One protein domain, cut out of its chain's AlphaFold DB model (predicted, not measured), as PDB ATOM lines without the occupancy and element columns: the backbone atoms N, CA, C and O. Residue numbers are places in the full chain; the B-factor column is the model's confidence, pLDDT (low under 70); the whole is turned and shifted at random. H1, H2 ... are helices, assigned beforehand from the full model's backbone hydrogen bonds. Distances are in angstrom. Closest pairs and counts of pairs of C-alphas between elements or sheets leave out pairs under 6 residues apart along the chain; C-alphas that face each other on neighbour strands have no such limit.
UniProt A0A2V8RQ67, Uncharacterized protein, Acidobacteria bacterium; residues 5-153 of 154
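AT A GLANCE: This is residues 5 to 153 of the 154 residues of an uncharacterized protein of Acidobacteria bacterium (UniProt A0A2V8RQ67). Four helices lie side by side in one row, H1, H2, H3, H4, the chain folding back at each link, and the free first part of the very long H1, residues 5 to 15, sticks out past the others. The printed part has 149 residues with four named helices and no named strand, all helix. It is only just loose, close to extended, with a radius of gyration of the C-alphas of 21.7 A and spans of 78 by 36 by 31 A.

HOW THE PARTS SIT: H1, residues 5 to 54, and H2, residues 64 to 93, form a helical hairpin and touch, closest at the C-alphas of Val 34 and Gly 80, 5.9 A apart, at a shallow tilt of 20 degrees, opposite ways. H2, with residues 72 to 86 alone, touches H3, residues 98 to 114, in a second hairpin; the closest C-alphas, of Thr 86 and Val 100, are 6.9 A apart. H3 and H4, residues 123 to 149, form a third, touching at a shallow tilt of 22 degrees; the closest C-alphas, of Leu 102 and Tyr 140, are 6.3 A apart. H1 is apart from H3 and H4, and H2 from H4. Every O i to N i+4 pair is within hydrogen-bond range in H2, H3 and H4, and 44 of 46 in H1.

IN THESE COORDINATES: H1 begins at C-alpha 5 (-120.570, 40.365, 34.680) and is 74.2 A long; H2 measures 43.0 A, H3 24.5 A and H4 39.6 A, ending at C-alpha 149 (-148.050, 23.061, 18.407).

THE WHOLE: The C-alphas farthest apart, of Leu 5 and Gly 58, are 78.6 A apart. The printed part has no cut, and no link is long. The pLDDT is under 70 at residues 5 to 7, 54 to 62, 95 and 149 to 153.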
ATOM      1  N   LEU A   5    -119.447  41.155  34.134       60.38
ATOM      2  CA  LEU A   5    -120.570  40.365  34.680       60.38
ATOM      3  C   LEU A   5    -121.271  41.014  35.891       60.38
ATOM      4  O   LEU A   5    -122.436  40.727  36.161       60.38
ATOM      5  N   GLY A   6    -120.603  41.926  36.603       59.81
ATOM      6  CA  GLY A   6    -121.150  42.572  37.807       59.81
ATOM      7  C   GLY A   6    -122.083  43.764  37.544       59.81
ATOM      8  O   GLY A   6    -122.813  44.182  38.449       59.81
ATOM      9  N   ASN A   7    -122.059  44.333  36.332       63.69
ATOM     10  CA  ASN A   7    -122.929  45.453  35.955       63.69
ATOM     11  C   ASN A   7    -124.282  44.953  35.424       63.69
ATOM     12  O   ASN A   7    -125.329  45.447  35.836       63.69
ATOM     13  N   THR A   8    -124.274  43.889  34.615       71.31
ATOM     14  CA  THR A   8    -125.481  43.269  34.044       71.31
ATOM     15  C   THR A   8    -126.460  42.807  35.128       71.31
ATOM     16  O   THR A   8    -127.643  43.118  35.055       71.31
ATOM     17  N   GLY A   9    -125.975  42.170  36.201       71.44
ATOM     18  CA  GLY A   9    -126.835  41.728  37.309       71.44
ATOM     19  C   GLY A   9    -127.481  42.868  38.115       71.44
ATOM     20  O   GLY A   9    -128.573  42.699  38.656       71.44
ATOM     21  N   ARG A  10    -126.843  44.045  38.183       72.12
ATOM     22  CA  ARG A  10    -127.419  45.236  38.834       72.12
ATOM     23  C   ARG A  10    -128.457  45.926  37.950       72.12
ATOM     24  O   ARG A  10    -129.482  46.355  38.471       72.12
ATOM     25  N   ILE A  11    -128.215  45.985  36.640       75.12
ATOM     26  CA  ILE A  11    -129.147  46.573  35.666       75.12
ATOM     27  C   ILE A  11    -130.428  45.733  35.571       75.12
ATOM     28  O   ILE A  11    -131.519  46.293  35.632       75.12
ATOM     29  N   LEU A  12    -130.308  44.401  35.521       74.75
ATOM     30  CA  LEU A  12    -131.461  43.491  35.480       74.75
ATOM     31  C   LEU A  12    -132.348  43.628  36.730       74.75
ATOM     32  O   LEU A  12    -133.546  43.861  36.614       74.75
ATOM     33  N   ARG A  13    -131.750  43.628  37.930       75.19
ATOM     34  CA  ARG A  13    -132.488  43.816  39.196       75.19
ATOM     35  C   ARG A  13    -133.130  45.197  39.339       75.19
ATOM     36  O   ARG A  13    -134.141  45.337  40.025       75.19
ATOM     37  N   PHE A  14    -132.527  46.232  38.754       81.00
ATOM     38  CA  PHE A  14    -133.127  47.565  38.720       81.00
ATOM     39  C   PHE A  14    -134.322  47.606  37.762       81.00
ATOM     40  O   PHE A  14    -135.364  48.145  38.131       81.00
ATOM     41  N   SER A  15    -134.194  46.978  36.588       79.38
ATOM     42  CA  SER A  15    -135.277  46.844  35.607       79.38
ATOM     43  C   SER A  15    -136.490  46.133  36.202       79.38
ATOM     44  O   SER A  15    -137.585  46.674  36.147       79.38
ATOM     45  N   GLU A  16    -136.294  44.991  36.865       81.62
ATOM     46  CA  GLU A  16    -137.380  44.230  37.506       81.62
ATOM     47  C   GLU A  16    -138.110  45.040  38.590       81.62
ATOM     48  O   GLU A  16    -139.332  44.985  38.715       81.62
ATOM     49  N   ARG A  17    -137.379  45.826  39.394       83.69
ATOM     50  CA  ARG A  17    -137.997  46.696  40.412       83.69
ATOM     51  C   ARG A  17    -138.778  47.845  39.791       83.69
ATOM     52  O   ARG A  17    -139.859  48.168  40.276       83.69
ATOM     53  N   PHE A  18    -138.222  48.465  38.754       88.62
ATOM     54  CA  PHE A  18    -138.882  49.549  38.038       88.62
ATOM     55  C   PHE A  18    -140.150  49.054  37.339       88.62
ATOM     56  O   PHE A  18    -141.205  49.665  37.470       88.62
ATOM     57  N   GLU A  19    -140.068  47.907  36.675       87.44
ATOM     58  CA  GLU A  19    -141.193  47.254  36.019       87.44
ATOM     59  C   GLU A  19    -142.317  46.940  37.010       87.44
ATOM     60  O   GLU A  19    -143.439  47.408  36.829       87.44
ATOM     61  N   ASN A  20    -142.008  46.255  38.117       87.50
ATOM     62  CA  ASN A  20    -142.997  45.950  39.152       87.50
ATOM     63  C   ASN A  20    -143.643  47.212  39.744       87.50
ATOM     64  O   ASN A  20    -144.839  47.214  40.031       87.50
ATOM     65  N   PHE A  21    -142.880  48.300  39.894       91.50
ATOM     66  CA  PHE A  21    -143.424  49.581  40.341       91.50
ATOM     67  C   PHE A  21    -144.440  50.151  39.343       91.50
ATOM     68  O   PHE A  21    -145.542  50.528  39.743       91.50
ATOM     69  N   ILE A  22    -144.113  50.170  38.047       92.81
ATOM     70  CA  ILE A  22    -145.027  50.652  37.002       92.81
ATOM     71  C   ILE A  22    -146.289  49.787  36.938       92.81
ATOM     72  O   ILE A  22    -147.396  50.323  36.920       92.81
ATOM     73  N   VAL A  23    -146.144  48.462  36.957       91.25
ATOM     74  CA  VAL A  23    -147.279  47.531  36.890       91.25
ATOM     75  C   VAL A  23    -148.195  47.700  38.106       91.25
ATOM     76  O   VAL A  23    -149.416  47.721  37.950       91.25
ATOM     77  N   LEU A  24    -147.634  47.911  39.301       93.00
ATOM     78  CA  LEU A  24    -148.412  48.197  40.509       93.00
ATOM     79  C   LEU A  24    -149.202  49.509  40.385       93.00
ATOM     80  O   LEU A  24    -150.389  49.546  40.712       93.00
ATOM     81  N   VAL A  25    -148.569  50.577  39.889       95.50
ATOM     82  CA  VAL A  25    -149.237  51.872  39.667       95.50
ATOM     83  C   VAL A  25    -150.366  51.736  38.642       95.50
ATOM     84  O   VAL A  25    -151.464  52.253  38.869       95.50
ATOM     85  N   LEU A  26    -150.133  51.005  37.546       94.12
ATOM     86  CA  LEU A  26    -151.154  50.715  36.536       94.12
ATOM     87  C   LEU A  26    -152.325  49.926  37.131       94.12
ATOM     88  O   LEU A  26    -153.477  50.284  36.891       94.12
ATOM     89  N   LEU A  27    -152.041  48.902  37.940       94.75
ATOM     90  CA  LEU A  27    -153.058  48.077  38.585       94.75
ATOM     91  C   LEU A  27    -153.962  48.910  39.502       94.75
ATOM     92  O   LEU A  27    -155.184  48.848  39.380       94.75
ATOM     93  N   ILE A  28    -153.365  49.719  40.382       97.25
ATOM     94  CA  ILE A  28    -154.104  50.573  41.324       97.25
ATOM     95  C   ILE A  28    -154.950  51.598  40.564       97.25
ATOM     96  O   ILE A  28    -156.129  51.779  40.868       97.25
ATOM     97  N   THR A  29    -154.371  52.241  39.549       96.81
ATOM     98  CA  THR A  29    -155.088  53.232  38.733       96.81
ATOM     99  C   THR A  29    -156.291  52.594  38.045       96.81
ATOM    100  O   THR A  29    -157.394  53.138  38.092       96.81
ATOM    101  N   LEU A  30    -156.111  51.409  37.457       96.12
ATOM    102  CA  LEU A  30    -157.187  50.699  36.776       96.12
ATOM    103  C   LEU A  30    -158.285  50.246  37.747       96.12
ATOM    104  O   LEU A  30    -159.462  50.388  37.424       96.12
ATOM    105  N   MET A  31    -157.930  49.778  38.949       97.38
ATOM    106  CA  MET A  31    -158.903  49.452  40.001       97.38
ATOM    107  C   MET A  31    -159.775  50.659  40.360       97.38
ATOM    108  O   MET A  31    -160.999  50.539  40.422       97.38
ATOM    109  N   VAL A  32    -159.164  51.832  40.547       98.25
ATOM    110  CA  VAL A  32    -159.898  53.073  40.838       98.25
ATOM    111  C   VAL A  32    -160.828  53.442  39.681       98.25
ATOM    112  O   VAL A  32    -161.998  53.738  39.914       98.25
ATOM    113  N   VAL A  33    -160.349  53.369  38.435       97.00
ATOM    114  CA  VAL A  33    -161.169  53.647  37.243       97.00
ATOM    115  C   VAL A  33    -162.363  52.696  37.150       97.00
ATOM    116  O   VAL A  33    -163.482  53.149  36.919       97.00
ATOM    117  N   VAL A  34    -162.158  51.395  37.379       97.31
ATOM    118  CA  VAL A  34    -163.232  50.388  37.364       97.31
ATOM    119  C   VAL A  34    -164.260  50.652  38.466       97.31
ATOM    120  O   VAL A  34    -165.462  50.566  38.208       97.31
ATOM    121  N   LEU A  35    -163.820  51.021  39.673       98.12
ATOM    122  CA  LEU A  35    -164.719  51.374  40.776       98.12
ATOM    123  C   LEU A  35    -165.559  52.614  40.453       98.12
ATOM    124  O   LEU A  35    -166.777  52.585  40.629       98.12
ATOM    125  N   ILE A  36    -164.930  53.674  39.936       97.94
ATOM    126  CA  ILE A  36    -165.626  54.903  39.530       97.94
ATOM    127  C   ILE A  36    -166.630  54.602  38.413       97.94
ATOM    128  O   ILE A  36    -167.779  55.026  38.502       97.94
ATOM    129  N   ALA A  37    -166.234  53.837  37.392       96.31
ATOM    130  CA  ALA A  37    -167.115  53.461  36.288       96.31
ATOM    131  C   ALA A  37    -168.322  52.640  36.770       96.31
ATOM    132  O   ALA A  37    -169.450  52.893  36.353       96.31
ATOM    133  N   THR A  38    -168.097  51.697  37.689       97.44
ATOM    134  CA  THR A  38    -169.165  50.873  38.273       97.44
ATOM    135  C   THR A  38    -170.137  51.719  39.092       97.44
ATOM    136  O   THR A  38    -171.349  51.617  38.905       97.44
ATOM    137  N   GLY A  39    -169.622  52.594  39.961       97.69
ATOM    138  CA  GLY A  39    -170.451  53.520  40.734       97.69
ATOM    139  C   GLY A  39    -171.236  54.481  39.841       97.69
ATOM    140  O   GLY A  39    -172.433  54.667  40.050       97.69
ATOM    141  N   GLY A  40    -170.591  55.030  38.807       96.06
ATOM    142  CA  GLY A  40    -171.220  55.906  37.819       96.06
ATOM    143  C   GLY A  40    -172.353  55.221  37.056       96.06
ATOM    144  O   GLY A  40    -173.425  55.804  36.915       96.06
ATOM    145  N   LEU A  41    -172.162  53.965  36.641       95.44
ATOM    146  CA  LEU A  41    -173.198  53.176  35.968       95.44
ATOM    147  C   LEU A  41    -174.402  52.920  36.881       95.44
ATOM    148  O   LEU A  41    -175.542  53.113  36.464       95.44
ATOM    149  N   ILE A  42    -174.166  52.523  38.134       95.44
ATOM    150  CA  ILE A  42    -175.250  52.305  39.105       95.44
ATOM    151  C   ILE A  42    -176.013  53.612  39.347       95.44
ATOM    152  O   ILE A  42    -177.242  53.626  39.295       95.44
ATOM    153  N   TRP A  43    -175.290  54.710  39.576       95.50
ATOM    154  CA  TRP A  43    -175.877  56.032  39.787       95.50
ATOM    155  C   TRP A  43    -176.742  56.470  38.602       95.50
ATOM    156  O   TRP A  43    -177.878  56.903  38.786       95.50
ATOM    157  N   MET A  44    -176.238  56.286  37.382       91.44
ATOM    158  CA  MET A  44    -176.953  56.585  36.144       91.44
ATOM    159  C   MET A  44    -178.253  55.775  36.012       91.44
ATOM    160  O   MET A  44    -179.302  56.343  35.691       91.44
ATOM    161  N   ILE A  45    -178.212  54.467  36.292       90.38
ATOM    162  CA  ILE A  45    -179.402  53.602  36.254       90.38
ATOM    163  C   ILE A  45    -180.441  54.075  37.277       90.38
ATOM    164  O   ILE A  45    -181.622  54.183  36.942       90.38
ATOM    165  N   LEU A  46    -180.012  54.386  38.505       90.69
ATOM    166  CA  LEU A  46    -180.902  54.849  39.570       90.69
ATOM    167  C   LEU A  46    -181.557  56.191  39.233       90.69
ATOM    168  O   LEU A  46    -182.774  56.315  39.375       90.69
ATOM    169  N   LEU A  47    -180.778  57.166  38.748       88.56
ATOM    170  CA  LEU A  47    -181.310  58.458  38.311       88.56
ATOM    171  C   LEU A  47    -182.345  58.274  37.202       88.56
ATOM    172  O   LEU A  47    -183.482  58.718  37.354       88.56
ATOM    173  N   THR A  48    -181.994  57.528  36.152       84.62
ATOM    174  CA  THR A  48    -182.887  57.303  35.005       84.62
ATOM    175  C   THR A  48    -184.187  56.611  35.415       84.62
ATOM    176  O   THR A  48    -185.261  56.924  34.899       84.62
ATOM    177  N   PHE A  49    -184.113  55.664  36.351       81.94
ATOM    178  CA  PHE A  49    -185.292  54.991  36.882       81.94
ATOM    179  C   PHE A  49    -186.159  55.942  37.722       81.94
ATOM    180  O   PHE A  49    -187.381  55.960  37.569       81.94
ATOM    181  N   SER A  50    -185.534  56.774  38.564       83.88
ATOM    182  CA  SER A  50    -186.238  57.730  39.426       83.88
ATOM    183  C   SER A  50    -186.976  58.818  38.638       83.88
ATOM    184  O   SER A  50    -188.144  59.086  38.923       83.88
ATOM    185  N   GLU A  51    -186.347  59.380  37.602       80.94
ATOM    186  CA  GLU A  51    -186.942  60.406  36.738       80.94
ATOM    187  C   GLU A  51    -188.164  59.860  35.988       80.94
ATOM    188  O   GLU A  51    -189.210  60.508  35.926       80.94
ATOM    189  N   ARG A  52    -188.073  58.626  35.476       75.06
ATOM    190  CA  ARG A  52    -189.162  57.985  34.723       75.06
ATOM    191  C   ARG A  52    -190.366  57.628  35.591       75.06
ATOM    192  O   ARG A  52    -191.491  57.726  35.114       75.06
ATOM    193  N   ILE A  53    -190.152  57.262  36.857       72.56
ATOM    194  CA  ILE A  53    -191.252  57.038  37.809       72.56
ATOM    195  C   ILE A  53    -191.968  58.353  38.139       72.56
ATOM    196  O   ILE A  53    -193.196  58.382  38.207       72.56
ATOM    197  N   GLN A  54    -191.224  59.447  38.328       69.94
ATOM    198  CA  GLN A  54    -191.802  60.743  38.698       69.94
ATOM    199  C   GLN A  54    -192.589  61.405  37.556       69.94
ATOM    200  O   GLN A  54    -193.536  62.141  37.826       69.94
ATOM    201  N   MET A  55    -192.245  61.131  36.291       63.66
ATOM    202  CA  MET A  55    -192.906  61.744  35.130       63.66
ATOM    203  C   MET A  55    -194.301  61.183  34.793       63.66
ATOM    204  O   MET A  55    -194.969  61.743  33.929       63.66
ATOM    205  N   GLY A  56    -194.795  60.147  35.483       55.47
ATOM    206  CA  GLY A  56    -196.228  59.797  35.533       55.47
ATOM    207  C   GLY A  56    -196.923  59.378  34.223       55.47
ATOM    208  O   GLY A  56    -198.084  58.976  34.259       55.47
ATOM    209  N   SER A  57    -196.260  59.422  33.066       49.84
ATOM    210  CA  SER A  57    -196.789  58.886  31.812       49.84
ATOM    211  C   SER A  57    -196.580  57.374  31.799       49.84
ATOM    212  O   SER A  57    -195.439  56.926  31.748       49.84
ATOM    213  N   GLY A  58    -197.664  56.595  31.855       54.22
ATOM    214  CA  GLY A  58    -197.687  55.125  31.961       54.22
ATOM    215  C   GLY A  58    -197.021  54.315  30.834       54.22
ATOM    216  O   GLY A  58    -197.309  53.129  30.704       54.22
ATOM    217  N   ASP A  59    -196.129  54.915  30.050       56.84
ATOM    218  CA  ASP A  59    -195.238  54.228  29.121       56.84
ATOM    219  C   ASP A  59    -193.958  53.802  29.857       56.84
ATOM    220  O   ASP A  59    -192.908  54.444  29.798       56.84
ATOM    221  N   TYR A  60    -194.024  52.653  30.532       59.22
ATOM    222  CA  TYR A  60    -192.852  51.942  31.067       59.22
ATOM    223  C   TYR A  60    -192.031  51.263  29.955       59.22
ATOM    224  O   TYR A  60    -191.492  50.168  30.131       59.22
ATOM    225  N   HIS A  61    -191.952  51.872  28.775       60.28
ATOM    226  CA  HIS A  61    -191.155  51.340  27.685       60.28
ATOM    227  C   HIS A  61    -189.688  51.696  27.920       60.28
ATOM    228  O   HIS A  61    -189.261  52.841  27.757       60.28
ATOM    229  N   PHE A  62    -188.894  50.688  28.294       66.00
ATOM    230  CA  PHE A  62    -187.444  50.756  28.173       66.00
ATOM    231  C   PHE A  62    -187.103  51.027  26.709       66.00
ATOM    232  O   PHE A  62    -187.253  50.170  25.839       66.00
ATOM    233  N   THR A  63    -186.676  52.251  26.425       77.19
ATOM    234  CA  THR A  63    -186.298  52.654  25.076       77.19
ATOM    235  C   THR A  63    -184.994  51.950  24.698       77.19
ATOM    236  O   THR A  63    -184.063  51.943  25.505       77.19
ATOM    237  N   MET A  64    -184.889  51.415  23.477       79.81
ATOM    238  CA  MET A  64    -183.653  50.794  22.961       79.81
ATOM    239  C   MET A  64    -182.375  51.622  23.213       79.81
ATOM    240  O   MET A  64    -181.383  51.026  23.623       79.81
ATOM    241  N   PRO A  65    -182.384  52.967  23.084       81.88
ATOM    242  CA  PRO A  65    -181.236  53.804  23.441       81.88
ATOM    243  C   PRO A  65    -180.756  53.654  24.891       81.88
ATOM    244  O   PRO A  65    -179.557  53.597  25.126       81.88
ATOM    245  N   LEU A  66    -181.671  53.524  25.858       83.06
ATOM    246  CA  LEU A  66    -181.310  53.375  27.272       83.06
ATOM    247  C   LEU A  66    -180.661  52.015  27.541       83.06
ATOM    248  O   LEU A  66    -179.654  51.931  28.236       83.06
ATOM    249  N   LEU A  67    -181.231  50.942  26.984       85.56
ATOM    250  CA  LEU A  67    -180.637  49.609  27.098       85.56
ATOM    251  C   LEU A  67    -179.247  49.585  26.461       85.56
ATOM    252  O   LEU A  67    -178.314  49.062  27.065       85.56
ATOM    253  N   HIS A  68    -179.101  50.191  25.282       86.25
ATOM    254  CA  HIS A  68    -177.818  50.327  24.597       86.25
ATOM    255  C   HIS A  68    -176.776  51.061  25.447       86.25
ATOM    256  O   HIS A  68    -175.649  50.587  25.579       86.25
ATOM    257  N   GLU A  69    -177.152  52.171  26.083       87.25
ATOM    258  CA  GLU A  69    -176.261  52.951  26.948       87.25
ATOM    259  C   GLU A  69    -175.824  52.157  28.191       87.25
ATOM    260  O   GLU A  69    -174.640  52.119  28.538       87.25
ATOM    261  N   VAL A  70    -176.755  51.419  28.801       90.44
ATOM    262  CA  VAL A  70    -176.467  50.533  29.934       90.44
ATOM    263  C   VAL A  70    -175.532  49.390  29.521       90.44
ATOM    264  O   VAL A  70    -174.513  49.172  30.179       90.44
ATOM    265  N   PHE A  71    -175.809  48.688  28.415       88.69
ATOM    266  CA  PHE A  71    -174.930  47.629  27.894       88.69
ATOM    267  C   PHE A  71    -173.537  48.158  27.554       88.69
ATOM    268  O   PHE A  71    -172.532  47.518  27.867       88.69
ATOM    269  N   THR A  72    -173.469  49.350  26.971       88.94
ATOM    270  CA  THR A  72    -172.223  50.061  26.688       88.94
ATOM    271  C   THR A  72    -171.437  50.279  27.980       88.94
ATOM    272  O   THR A  72    -170.277  49.870  28.066       88.94
ATOM    273  N   GLY A  73    -172.067  50.804  29.029       92.19
ATOM    274  CA  GLY A  73    -171.441  50.933  30.344       92.19
ATOM    275  C   GLY A  73    -170.967  49.595  30.938       92.19
ATOM    276  O   GLY A  73    -169.837  49.500  31.418       92.19
ATOM    277  N   PHE A  74    -171.770  48.531  30.847       91.88
ATOM    278  CA  PHE A  74    -171.382  47.199  31.333       91.88
ATOM    279  C   PHE A  74    -170.147  46.653  30.610       91.88
ATOM    280  O   PHE A  74    -169.206  46.188  31.254       91.88
ATOM    281  N   LEU A  75    -170.114  46.740  29.280       90.62
ATOM    282  CA  LEU A  75    -168.968  46.280  28.498       90.62
ATOM    283  C   LEU A  75    -167.706  47.110  28.790       90.62
ATOM    284  O   LEU A  75    -166.606  46.563  28.781       90.62
ATOM    285  N   MET A  76    -167.846  48.407  29.090       89.75
ATOM    286  CA  MET A  76    -166.735  49.258  29.541       89.75
ATOM    287  C   MET A  76    -166.093  48.709  30.822       89.75
ATOM    288  O   MET A  76    -164.870  48.595  30.903       89.75
ATOM    289  N   ILE A  77    -166.919  48.327  31.801       94.44
ATOM    290  CA  ILE A  77    -166.460  47.756  33.074       94.44
ATOM    291  C   ILE A  77    -165.796  46.394  32.843       94.44
ATOM    292  O   ILE A  77    -164.715  46.151  33.378       94.44
ATOM    293  N   LEU A  78    -166.394  45.528  32.016       91.25
ATOM    294  CA  LEU A  78    -165.827  44.211  31.702       91.25
ATOM    295  C   LEU A  78    -164.448  44.311  31.040       91.25
ATOM    296  O   LEU A  78    -163.547  43.567  31.417       91.25
ATOM    297  N   ILE A  79    -164.246  45.262  30.120       90.38
ATOM    298  CA  ILE A  79    -162.924  45.519  29.527       90.38
ATOM    299  C   ILE A  79    -161.920  45.926  30.614       90.38
ATOM    300  O   ILE A  79    -160.804  45.411  30.644       90.38
ATOM    301  N   GLY A  80    -162.316  46.806  31.540       92.06
ATOM    302  CA  GLY A  80    -161.467  47.200  32.666       92.06
ATOM    303  C   GLY A  80    -161.085  46.022  33.571       92.06
ATOM    304  O   GLY A  80    -159.920  45.889  33.947       92.06
ATOM    305  N   LEU A  81    -162.032  45.129  33.869       93.19
ATOM    306  CA  LEU A  81    -161.779  43.914  34.652       93.19
ATOM    307  C   LEU A  81    -160.851  42.927  33.923       93.19
ATOM    308  O   LEU A  81    -159.958  42.353  34.548       93.19
ATOM    309  N   GLU A  82    -161.011  42.759  32.610       89.62
ATOM    310  CA  GLU A  82    -160.156  41.877  31.804       89.62
ATOM    311  C   GLU A  82    -158.716  42.413  31.717       89.62
ATOM    312  O   GLU A  82    -157.742  41.672  31.891       89.62
ATOM    313  N   LEU A  83    -158.561  43.730  31.538       89.94
ATOM    314  CA  LEU A  83    -157.257  44.392  31.598       89.94
ATOM    315  C   LEU A  83    -156.620  44.248  32.986       89.94
ATOM    316  O   LEU A  83    -155.435  43.934  33.083       89.94
ATOM    317  N   MET A  84    -157.402  44.389  34.060       92.06
ATOM    318  CA  MET A  84    -156.919  44.194  35.430       92.06
ATOM    319  C   MET A  84    -156.385  42.774  35.627       92.06
ATOM    320  O   MET A  84    -155.277  42.595  36.128       92.06
ATOM    321  N   LYS A  85    -157.124  41.762  35.161       89.31
ATOM    322  CA  LYS A  85    -156.684  40.361  35.187       89.31
ATOM    323  C   LYS A  85    -155.391  40.149  34.393       89.31
ATOM    324  O   LYS A  85    -154.517  39.418  34.852       89.31
ATOM    325  N   THR A  86    -155.247  40.812  33.247       88.69
ATOM    326  CA  THR A  86    -154.026  40.763  32.424       88.69
ATOM    327  C   THR A  86    -152.819  41.337  33.174       88.69
ATOM    328  O   THR A  86    -151.751  40.728  33.179       88.69
ATOM    329  N   ILE A  87    -152.993  42.470  33.860       89.62
ATOM    330  CA  ILE A  87    -151.942  43.114  34.665       89.62
ATOM    331  C   ILE A  87    -151.557  42.244  35.873       89.62
ATOM    332  O   ILE A  87    -150.373  42.053  36.140       89.62
ATOM    333  N   VAL A  88    -152.536  41.668  36.578       88.81
ATOM    334  CA  VAL A  88    -152.275  40.750  37.706       88.81
ATOM    335  C   VAL A  88    -151.513  39.508  37.241       88.81
ATOM    336  O   VAL A  88    -150.558  39.084  37.884       88.81
ATOM    337  N   MET A  89    -151.898  38.942  36.100       85.44
ATOM    338  CA  MET A  89    -151.229  37.785  35.508       85.44
ATOM    339  C   MET A  89    -149.783  38.094  35.094       85.44
ATOM    340  O   MET A  89    -148.909  37.235  35.218       85.44
ATOM    341  N   TYR A  90    -149.525  39.320  34.636       84.81
ATOM    342  CA  TYR A  90    -148.174  39.795  34.358       84.81
ATOM    343  C   TYR A  90    -147.318  39.871  35.630       84.81
ATOM    344  O   TYR A  90    -146.184  39.405  35.619       84.81
ATOM    345  N   LEU A  91    -147.873  40.388  36.733       80.38
ATOM    346  CA  LEU A  91    -147.220  40.421  38.052       80.38
ATOM    347  C   LEU A  91    -146.875  39.022  38.589       80.38
ATOM    348  O   LEU A  91    -145.848  38.866  39.240       80.38
ATOM    349  N   ASP A  92    -147.724  38.024  38.333       78.75
ATOM    350  CA  ASP A  92    -147.535  36.650  38.823       78.75
ATOM    351  C   ASP A  92    -146.473  35.875  38.026       78.75
ATOM    352  O   ASP A  92    -145.628  35.189  38.598       78.75
ATOM    353  N   LYS A  93    -146.500  35.977  36.689       73.56
ATOM    354  CA  LYS A  93    -145.683  35.115  35.812       73.56
ATOM    355  C   LYS A  93    -144.594  35.839  35.025       73.56
ATOM    356  O   LYS A  93    -143.879  35.167  34.290       73.56
ATOM    357  N   HIS A  94    -144.496  37.168  35.117       72.88
ATOM    358  CA  HIS A  94    -143.637  38.018  34.273       72.88
ATOM    359  C   HIS A  94    -143.776  37.739  32.762       72.88
ATOM    360  O   HIS A  94    -142.863  37.979  31.976       72.88
ATOM    361  N   ILE A  95    -144.929  37.207  32.342       69.88
ATOM    362  CA  ILE A  95    -145.221  36.835  30.957       69.88
ATOM    363  C   ILE A  95    -146.560  37.454  30.570       69.88
ATOM    364  O   ILE A  95    -147.611  37.130  31.137       69.88
ATOM    365  N   VAL A  96    -146.533  38.316  29.553       71.19
ATOM    366  CA  VAL A  96    -147.756  38.798  28.904       71.19
ATOM    367  C   VAL A  96    -148.395  37.623  28.175       71.19
ATOM    368  O   VAL A  96    -147.829  37.087  27.223       71.19
ATOM    369  N   HIS A  97    -149.596  37.226  28.592       74.19
ATOM    370  CA  HIS A  97    -150.357  36.226  27.853       74.19
ATOM    371  C   HIS A  97    -150.972  36.908  26.633       74.19
ATOM    372  O   HIS A  97    -152.044  37.510  26.705       74.19
ATOM    373  N   VAL A  98    -150.261  36.836  25.509       78.81
ATOM    374  CA  VAL A  98    -150.647  37.483  24.245       78.81
ATOM    375  C   VAL A  98    -152.043  37.037  23.783       78.81
ATOM    376  O   VAL A  98    -152.780  37.842  23.221       78.81
ATOM    377  N   GLU A  99    -152.459  35.806  24.106       79.38
ATOM    378  CA  GLU A  99    -153.827  35.315  23.870       79.38
ATOM    379  C   GLU A  99    -154.895  36.199  24.539       79.38
ATOM    380  O   GLU A  99    -155.906  36.527  23.916       79.38
ATOM    381  N   VAL A 100    -154.659  36.630  25.784       81.62
ATOM    382  CA  VAL A 100    -155.586  37.496  26.529       81.62
ATOM    383  C   VAL A 100    -155.639  38.877  25.883       81.62
ATOM    384  O   VAL A 100    -156.723  39.391  25.624       81.62
ATOM    385  N   VAL A 101    -154.483  39.445  25.527       84.69
ATOM    386  CA  VAL A 101    -154.400  40.768  24.881       84.69
ATOM    387  C   VAL A 101    -155.126  40.783  23.530       84.69
ATOM    388  O   VAL A 101    -155.905  41.698  23.260       84.69
ATOM    389  N   LEU A 102    -154.927  39.754  22.699       87.06
ATOM    390  CA  LEU A 102    -155.628  39.609  21.419       87.06
ATOM    391  C   LEU A 102    -157.140  39.434  21.612       87.06
ATOM    392  O   LEU A 102    -157.926  40.011  20.860       87.06
ATOM    393  N   SER A 103    -157.551  38.691  22.643       85.75
ATOM    394  CA  SER A 103    -158.967  38.531  22.991       85.75
ATOM    395  C   SER A 103    -159.597  39.864  23.405       85.75
ATOM    396  O   SER A 103    -160.674  40.207  22.919       85.75
ATOM    397  N   VAL A 104    -158.905  40.663  24.229       88.44
ATOM    398  CA  VAL A 104    -159.365  42.008  24.617       88.44
ATOM    399  C   VAL A 104    -159.479  42.923  23.398       88.44
ATOM    400  O   VAL A 104    -160.474  43.635  23.266       88.44
ATOM    401  N   ALA A 105    -158.516  42.877  22.472       88.81
ATOM    402  CA  ALA A 105    -158.563  43.667  21.241       88.81
ATOM    403  C   ALA A 105    -159.770  43.300  20.356       88.81
ATOM    404  O   ALA A 105    -160.455  44.189  19.846       88.81
ATOM    405  N   LEU A 106    -160.075  42.004  20.220       90.62
ATOM    406  CA  LEU A 106    -161.256  41.530  19.493       90.62
ATOM    407  C   LEU A 106    -162.562  41.991  20.153       90.62
ATOM    408  O   LEU A 106    -163.447  42.487  19.457       90.62
ATOM    409  N   ILE A 107    -162.671  41.889  21.482       89.12
ATOM    410  CA  ILE A 107    -163.842  42.367  22.237       89.12
ATOM    411  C   ILE A 107    -164.017  43.885  22.066       89.12
ATOM    412  O   ILE A 107    -165.135  44.357  21.850       89.12
ATOM    413  N   ALA A 108    -162.923  44.652  22.123       88.25
ATOM    414  CA  ALA A 108    -162.952  46.105  21.978       88.25
ATOM    415  C   ALA A 108    -163.477  46.539  20.600       88.25
ATOM    416  O   ALA A 108    -164.377  47.379  20.524       88.25
ATOM    417  N   ILE A 109    -162.974  45.933  19.518       90.62
ATOM    418  CA  ILE A 109    -163.458  46.227  18.164       90.62
ATOM    419  C   ILE A 109    -164.903  45.755  17.981       90.62
ATOM    420  O   ILE A 109    -165.712  46.497  17.430       90.62
ATOM    421  N   ALA A 110    -165.258  44.565  18.479       87.81
ATOM    422  CA  ALA A 110    -166.626  44.057  18.388       87.81
ATOM    423  C   ALA A 110    -167.632  45.020  19.035       87.81
ATOM    424  O   ALA A 110    -168.655  45.340  18.432       87.81
ATOM    425  N   ARG A 111    -167.318  45.550  20.224       86.06
ATOM    426  CA  ARG A 111    -168.163  46.558  20.877       86.06
ATOM    427  C   ARG A 111    -168.228  47.865  20.089       86.06
ATOM    428  O   ARG A 111    -169.308  48.436  19.993       86.06
ATOM    429  N   HIS A 112    -167.111  48.332  19.530       85.69
ATOM    430  CA  HIS A 112    -167.111  49.541  18.703       85.69
ATOM    431  C   HIS A 112    -168.063  49.415  17.504       85.69
ATOM    432  O   HIS A 112    -168.753  50.367  17.165       85.69
ATOM    433  N   VAL A 113    -168.160  48.220  16.911       87.69
ATOM    434  CA  VAL A 113    -169.100  47.944  15.812       87.69
ATOM    435  C   VAL A 113    -170.555  47.961  16.276       87.69
ATOM    436  O   VAL A 113    -171.403  48.462  15.547       87.69
ATOM    437  N   ILE A 114    -170.850  47.438  17.473       82.75
ATOM    438  CA  ILE A 114    -172.208  47.455  18.052       82.75
ATOM    439  C   ILE A 114    -172.697  48.893  18.277       82.75
ATOM    440  O   ILE A 114    -173.877  49.172  18.094       82.75
ATOM    441  N   ASP A 115    -171.795  49.799  18.656       82.81
ATOM    442  CA  ASP A 115    -172.097  51.218  18.880       82.81
ATOM    443  C   ASP A 115    -172.177  52.040  17.578       82.81
ATOM    444  O   ASP A 115    -172.619  53.186  17.577       82.81
ATOM    445  N   MET A 116    -171.757  51.468  16.447       85.00
ATOM    446  CA  MET A 116    -171.654  52.195  15.189       85.00
ATOM    447  C   MET A 116    -173.025  52.373  14.524       85.00
ATOM    448  O   MET A 116    -173.734  51.406  14.241       85.00
ATOM    449  N   ASP A 117    -173.378  53.614  14.183       84.25
ATOM    450  CA  ASP A 117    -174.597  53.886  13.423       84.25
ATOM    451  C   ASP A 117    -174.395  53.558  11.937       84.25
ATOM    452  O   ASP A 117    -173.820  54.325  11.159       84.25
ATOM    453  N   LEU A 118    -174.909  52.399  11.532       82.06
ATOM    454  CA  LEU A 118    -174.807  51.895  10.163       82.06
ATOM    455  C   LEU A 118    -175.545  52.762   9.130       82.06
ATOM    456  O   LEU A 118    -175.290  52.614   7.938       82.06
ATOM    457  N   LYS A 119    -176.457  53.649   9.553       82.88
ATOM    458  CA  LYS A 119    -177.220  54.511   8.636       82.88
ATOM    459  C   LYS A 119    -176.466  55.783   8.269       82.88
ATOM    460  O   LYS A 119    -176.670  56.310   7.179       82.88
ATOM    461  N   THR A 120    -175.629  56.278   9.175       87.38
ATOM    462  CA  THR A 120    -174.888  57.539   9.013       87.38
ATOM    463  C   THR A 120    -173.408  57.318   8.704       87.38
ATOM    464  O   THR A 120    -172.741  58.215   8.188       87.38
ATOM    465  N   SER A 121    -172.894  56.114   8.960       86.88
ATOM    466  CA  SER A 121    -171.497  55.770   8.706       86.88
ATOM    467  C   SER A 121    -171.180  55.662   7.204       86.88
ATOM    468  O   SER A 121    -171.872  54.942   6.481       86.88
ATOM    469  N   PRO A 122    -170.097  56.301   6.714       90.50
ATOM    470  CA  PRO A 122    -169.624  56.128   5.344       90.50
ATOM    471  C   PRO A 122    -169.371  54.646   5.010       90.50
ATOM    472  O   PRO A 122    -168.735  53.959   5.814       90.50
ATOM    473  N   PRO A 123    -169.750  54.145   3.816       88.69
ATOM    474  CA  PRO A 123    -169.538  52.744   3.429       88.69
ATOM    475  C   PRO A 123    -168.084  52.271   3.565       88.69
ATOM    476  O   PRO A 123    -167.827  51.121   3.917       88.69
ATOM    477  N   LEU A 124    -167.123  53.173   3.336       93.06
ATOM    478  CA  LEU A 124    -165.698  52.880   3.481       93.06
ATOM    479  C   LEU A 124    -165.304  52.567   4.934       93.06
ATOM    480  O   LEU A 124    -164.457  51.706   5.153       93.06
ATOM    481  N   ASN A 125    -165.953  53.197   5.919       88.62
ATOM    482  CA  ASN A 125    -165.712  52.915   7.335       88.62
ATOM    483  C   ASN A 125    -166.221  51.517   7.702       88.62
ATOM    484  O   ASN A 125    -165.515  50.787   8.389       88.62
ATOM    485  N   LEU A 126    -167.389  51.103   7.189       90.06
ATOM    486  CA  LEU A 126    -167.904  49.745   7.412       90.06
ATOM    487  C   LEU A 126    -166.933  48.684   6.872       90.06
ATOM    488  O   LEU A 126    -166.624  47.715   7.567       90.06
ATOM    489  N   ILE A 127    -166.427  48.883   5.651       92.62
ATOM    490  CA  ILE A 127    -165.457  47.968   5.034       92.62
ATOM    491  C   ILE A 127    -164.143  47.968   5.823       92.62
ATOM    492  O   ILE A 127    -163.626  46.898   6.136       92.62
ATOM    493  N   GLY A 128    -163.623  49.146   6.186       91.88
ATOM    494  CA  GLY A 128    -162.393  49.278   6.972       91.88
ATOM    495  C   GLY A 128    -162.476  48.548   8.313       91.88
ATOM    496  O   GLY A 128    -161.588  47.764   8.646       91.88
ATOM    497  N   THR A 129    -163.581  48.718   9.040       91.00
ATOM    498  CA  THR A 129    -163.833  48.004  10.297       91.00
ATOM    499  C   THR A 129    -163.922  46.491  10.079       91.00
ATOM    500  O   THR A 129    -163.322  45.728  10.836       91.00
ATOM    501  N   GLY A 130    -164.589  46.039   9.010       92.00
ATOM    502  CA  GLY A 130    -164.629  44.621   8.635       92.00
ATOM    503  C   GLY A 130    -163.241  44.030   8.361       92.00
ATOM    504  O   GLY A 130    -162.927  42.938   8.837       92.00
ATOM    505  N   VAL A 131    -162.375  44.771   7.662       95.50
ATOM    506  CA  VAL A 131    -160.986  44.364   7.386       95.50
ATOM    507  C   VAL A 131    -160.163  44.274   8.674       95.50
ATOM    508  O   VAL A 131    -159.425  43.306   8.847       95.50
ATOM    509  N   ILE A 132    -160.313  45.227   9.600       93.56
ATOM    510  CA  ILE A 132    -159.622  45.200  10.901       93.56
ATOM    511  C   ILE A 132    -160.042  43.969  11.713       93.56
ATOM    512  O   ILE A 132    -159.180  43.251  12.219       93.56
ATOM    513  N   ILE A 133    -161.349  43.686  11.797       93.44
ATOM    514  CA  ILE A 133    -161.865  42.493  12.491       93.44
ATOM    515  C   ILE A 133    -161.277  41.227  11.877       93.44
ATOM    516  O   ILE A 133    -160.801  40.352  12.599       93.44
ATOM    517  N   PHE A 134    -161.283  41.136  10.547       94.69
ATOM    518  CA  PHE A 134    -160.766  39.973   9.837       94.69
ATOM    519  C   PHE A 134    -159.261  39.779  10.069       94.69
ATOM    520  O   PHE A 134    -158.823  38.667  10.366       94.69
ATOM    521  N   ALA A 135    -158.474  40.857  10.020       94.00
ATOM    522  CA  ALA A 135    -157.039  40.822  10.292       94.00
ATOM    523  C   ALA A 135    -156.729  40.380  11.734       94.00
ATOM    524  O   ALA A 135    -155.866  39.524  11.943       94.00
ATOM    525  N   LEU A 136    -157.465  40.903  12.723       92.12
ATOM    526  CA  LEU A 136    -157.318  40.506  14.128       92.12
ATOM    527  C   LEU A 136    -157.725  39.045  14.358       92.12
ATOM    528  O   LEU A 136    -157.024  38.321  15.065       92.12
ATOM    529  N   ALA A 137    -158.817  38.590  13.737       91.50
ATOM    530  CA  ALA A 137    -159.285  37.210  13.846       91.50
ATOM    531  C   ALA A 137    -158.275  36.216  13.250       91.50
ATOM    532  O   ALA A 137    -157.981  35.188  13.864       91.50
ATOM    533  N   ILE A 138    -157.696  36.544  12.088       93.94
ATOM    534  CA  ILE A 138    -156.621  35.758  11.475       93.94
ATOM    535  C   ILE A 138    -155.387  35.727  12.382       93.94
ATOM    536  O   ILE A 138    -154.852  34.647  12.641       93.94
ATOM    537  N   GLY A 139    -154.951  36.881  12.897       90.56
ATOM    538  CA  GLY A 139    -153.809  36.963  13.810       90.56
ATOM    539  C   GLY A 139    -154.003  36.101  15.060       90.56
ATOM    540  O   GLY A 139    -153.119  35.323  15.421       90.56
ATOM    541  N   TYR A 140    -155.191  36.162  15.665       89.94
ATOM    542  CA  TYR A 140    -155.561  35.322  16.803       89.94
ATOM    543  C   TYR A 140    -155.551  33.826  16.460       89.94
ATOM    544  O   TYR A 140    -155.018  33.021  17.226       89.94
ATOM    545  N   PHE A 141    -156.081  33.440  15.295       89.50
ATOM    546  CA  PHE A 141    -156.090  32.047  14.848       89.50
ATOM    547  C   PHE A 141    -154.674  31.482  14.663       89.50
ATOM    548  O   PHE A 141    -154.377  30.396  15.167       89.50
ATOM    549  N   TYR A 142    -153.788  32.217  13.981       89.44
ATOM    550  CA  TYR A 142    -152.399  31.793  13.790       89.44
ATOM    551  C   TYR A 142    -151.637  31.717  15.112       89.44
ATOM    552  O   TYR A 142    -150.942  30.727  15.349       89.44
ATOM    553  N   PHE A 143    -151.806  32.715  15.987       86.25
ATOM    554  CA  PHE A 143    -151.178  32.716  17.307       86.25
ATOM    555  C   PHE A 143    -151.602  31.483  18.117       86.25
ATOM    556  O   PHE A 143    -150.756  30.712  18.569       86.25
ATOM    557  N   LYS A 144    -152.912  31.225  18.203       84.25
ATOM    558  CA  LYS A 144    -153.457  30.070  18.925       84.25
ATOM    559  C   LYS A 144    -152.963  28.738  18.361       84.25
ATOM    560  O   LYS A 144    -152.652  27.827  19.125       84.25
ATOM    561  N   ARG A 145    -152.868  28.617  17.032       85.75
ATOM    562  CA  ARG A 145    -152.337  27.413  16.380       85.75
ATOM    563  C   ARG A 145    -150.855  27.207  16.691       85.75
ATOM    564  O   ARG A 145    -150.470  26.084  16.989       85.75
ATOM    565  N   SER A 146    -150.046  28.266  16.673       80.62
ATOM    566  CA  SER A 146    -148.623  28.191  17.036       80.62
ATOM    567  C   SER A 146    -148.430  27.736  18.485       80.62
ATOM    568  O   SER A 146    -147.631  26.844  18.745       80.62
ATOM    569  N   SER A 147    -149.196  28.300  19.422       75.19
ATOM    570  CA  SER A 147    -149.109  27.936  20.842       75.19
ATOM    571  C   SER A 147    -149.620  26.521  21.145       75.19
ATOM    572  O   SER A 147    -149.217  25.928  22.144       75.19
ATOM    573  N   ALA A 148    -150.512  25.972  20.312       72.12
ATOM    574  CA  ALA A 148    -150.962  24.586  20.428       72.12
ATOM    575  C   ALA A 148    -149.878  23.589  19.986       72.12
ATOM    576  O   ALA A 148    -149.690  22.575  20.651       72.12
ATOM    577  N   LEU A 149    -149.133  23.907  18.922       67.25
ATOM    578  CA  LEU A 149    -148.050  23.061  18.407       67.25
ATOM    579  C   LEU A 149    -146.874  22.958  19.393       67.25
ATOM    580  O   LEU A 149    -146.312  21.884  19.564       67.25
ATOM    581  N   GLU A 150    -146.558  24.032  20.120       62.28
ATOM    582  CA  GLU A 150    -145.488  24.036  21.134       62.28
ATOM    583  C   GLU A 150    -145.800  23.142  22.357       62.28
ATOM    584  O   GLU A 150    -144.894  22.715  23.071       62.28
ATOM    585  N   LYS A 151    -147.082  22.829  22.604       58.84
ATOM    586  CA  LYS A 151    -147.505  21.901  23.668       58.84
ATOM    587  C   LYS A 151    -147.457  20.428  23.263       58.84
ATOM    588  O   LYS A 151    -147.512  19.592  24.154       58.84
ATOM    589  N   GLU A 152    -147.382  20.110  21.971       57.47
ATOM    590  CA  GLU A 152    -147.286  18.725  21.484       57.47
ATOM    591  C   GLU A 152    -145.830  18.230  21.383       57.47
ATOM    592  O   GLU A 152    -145.600  17.034  21.231       57.47
ATOM    593  N   GLU A 153    -144.844  19.128  21.505       50.44
ATOM    594  CA  GLU A 153    -143.407  18.819  21.392       50.44
ATOM    595  C   GLU A 153    -142.685  18.663  22.756       50.44
ATOM    596  O   GLU A 153    -141.474  18.437  22.796       50.44
TER     597      GLU A 153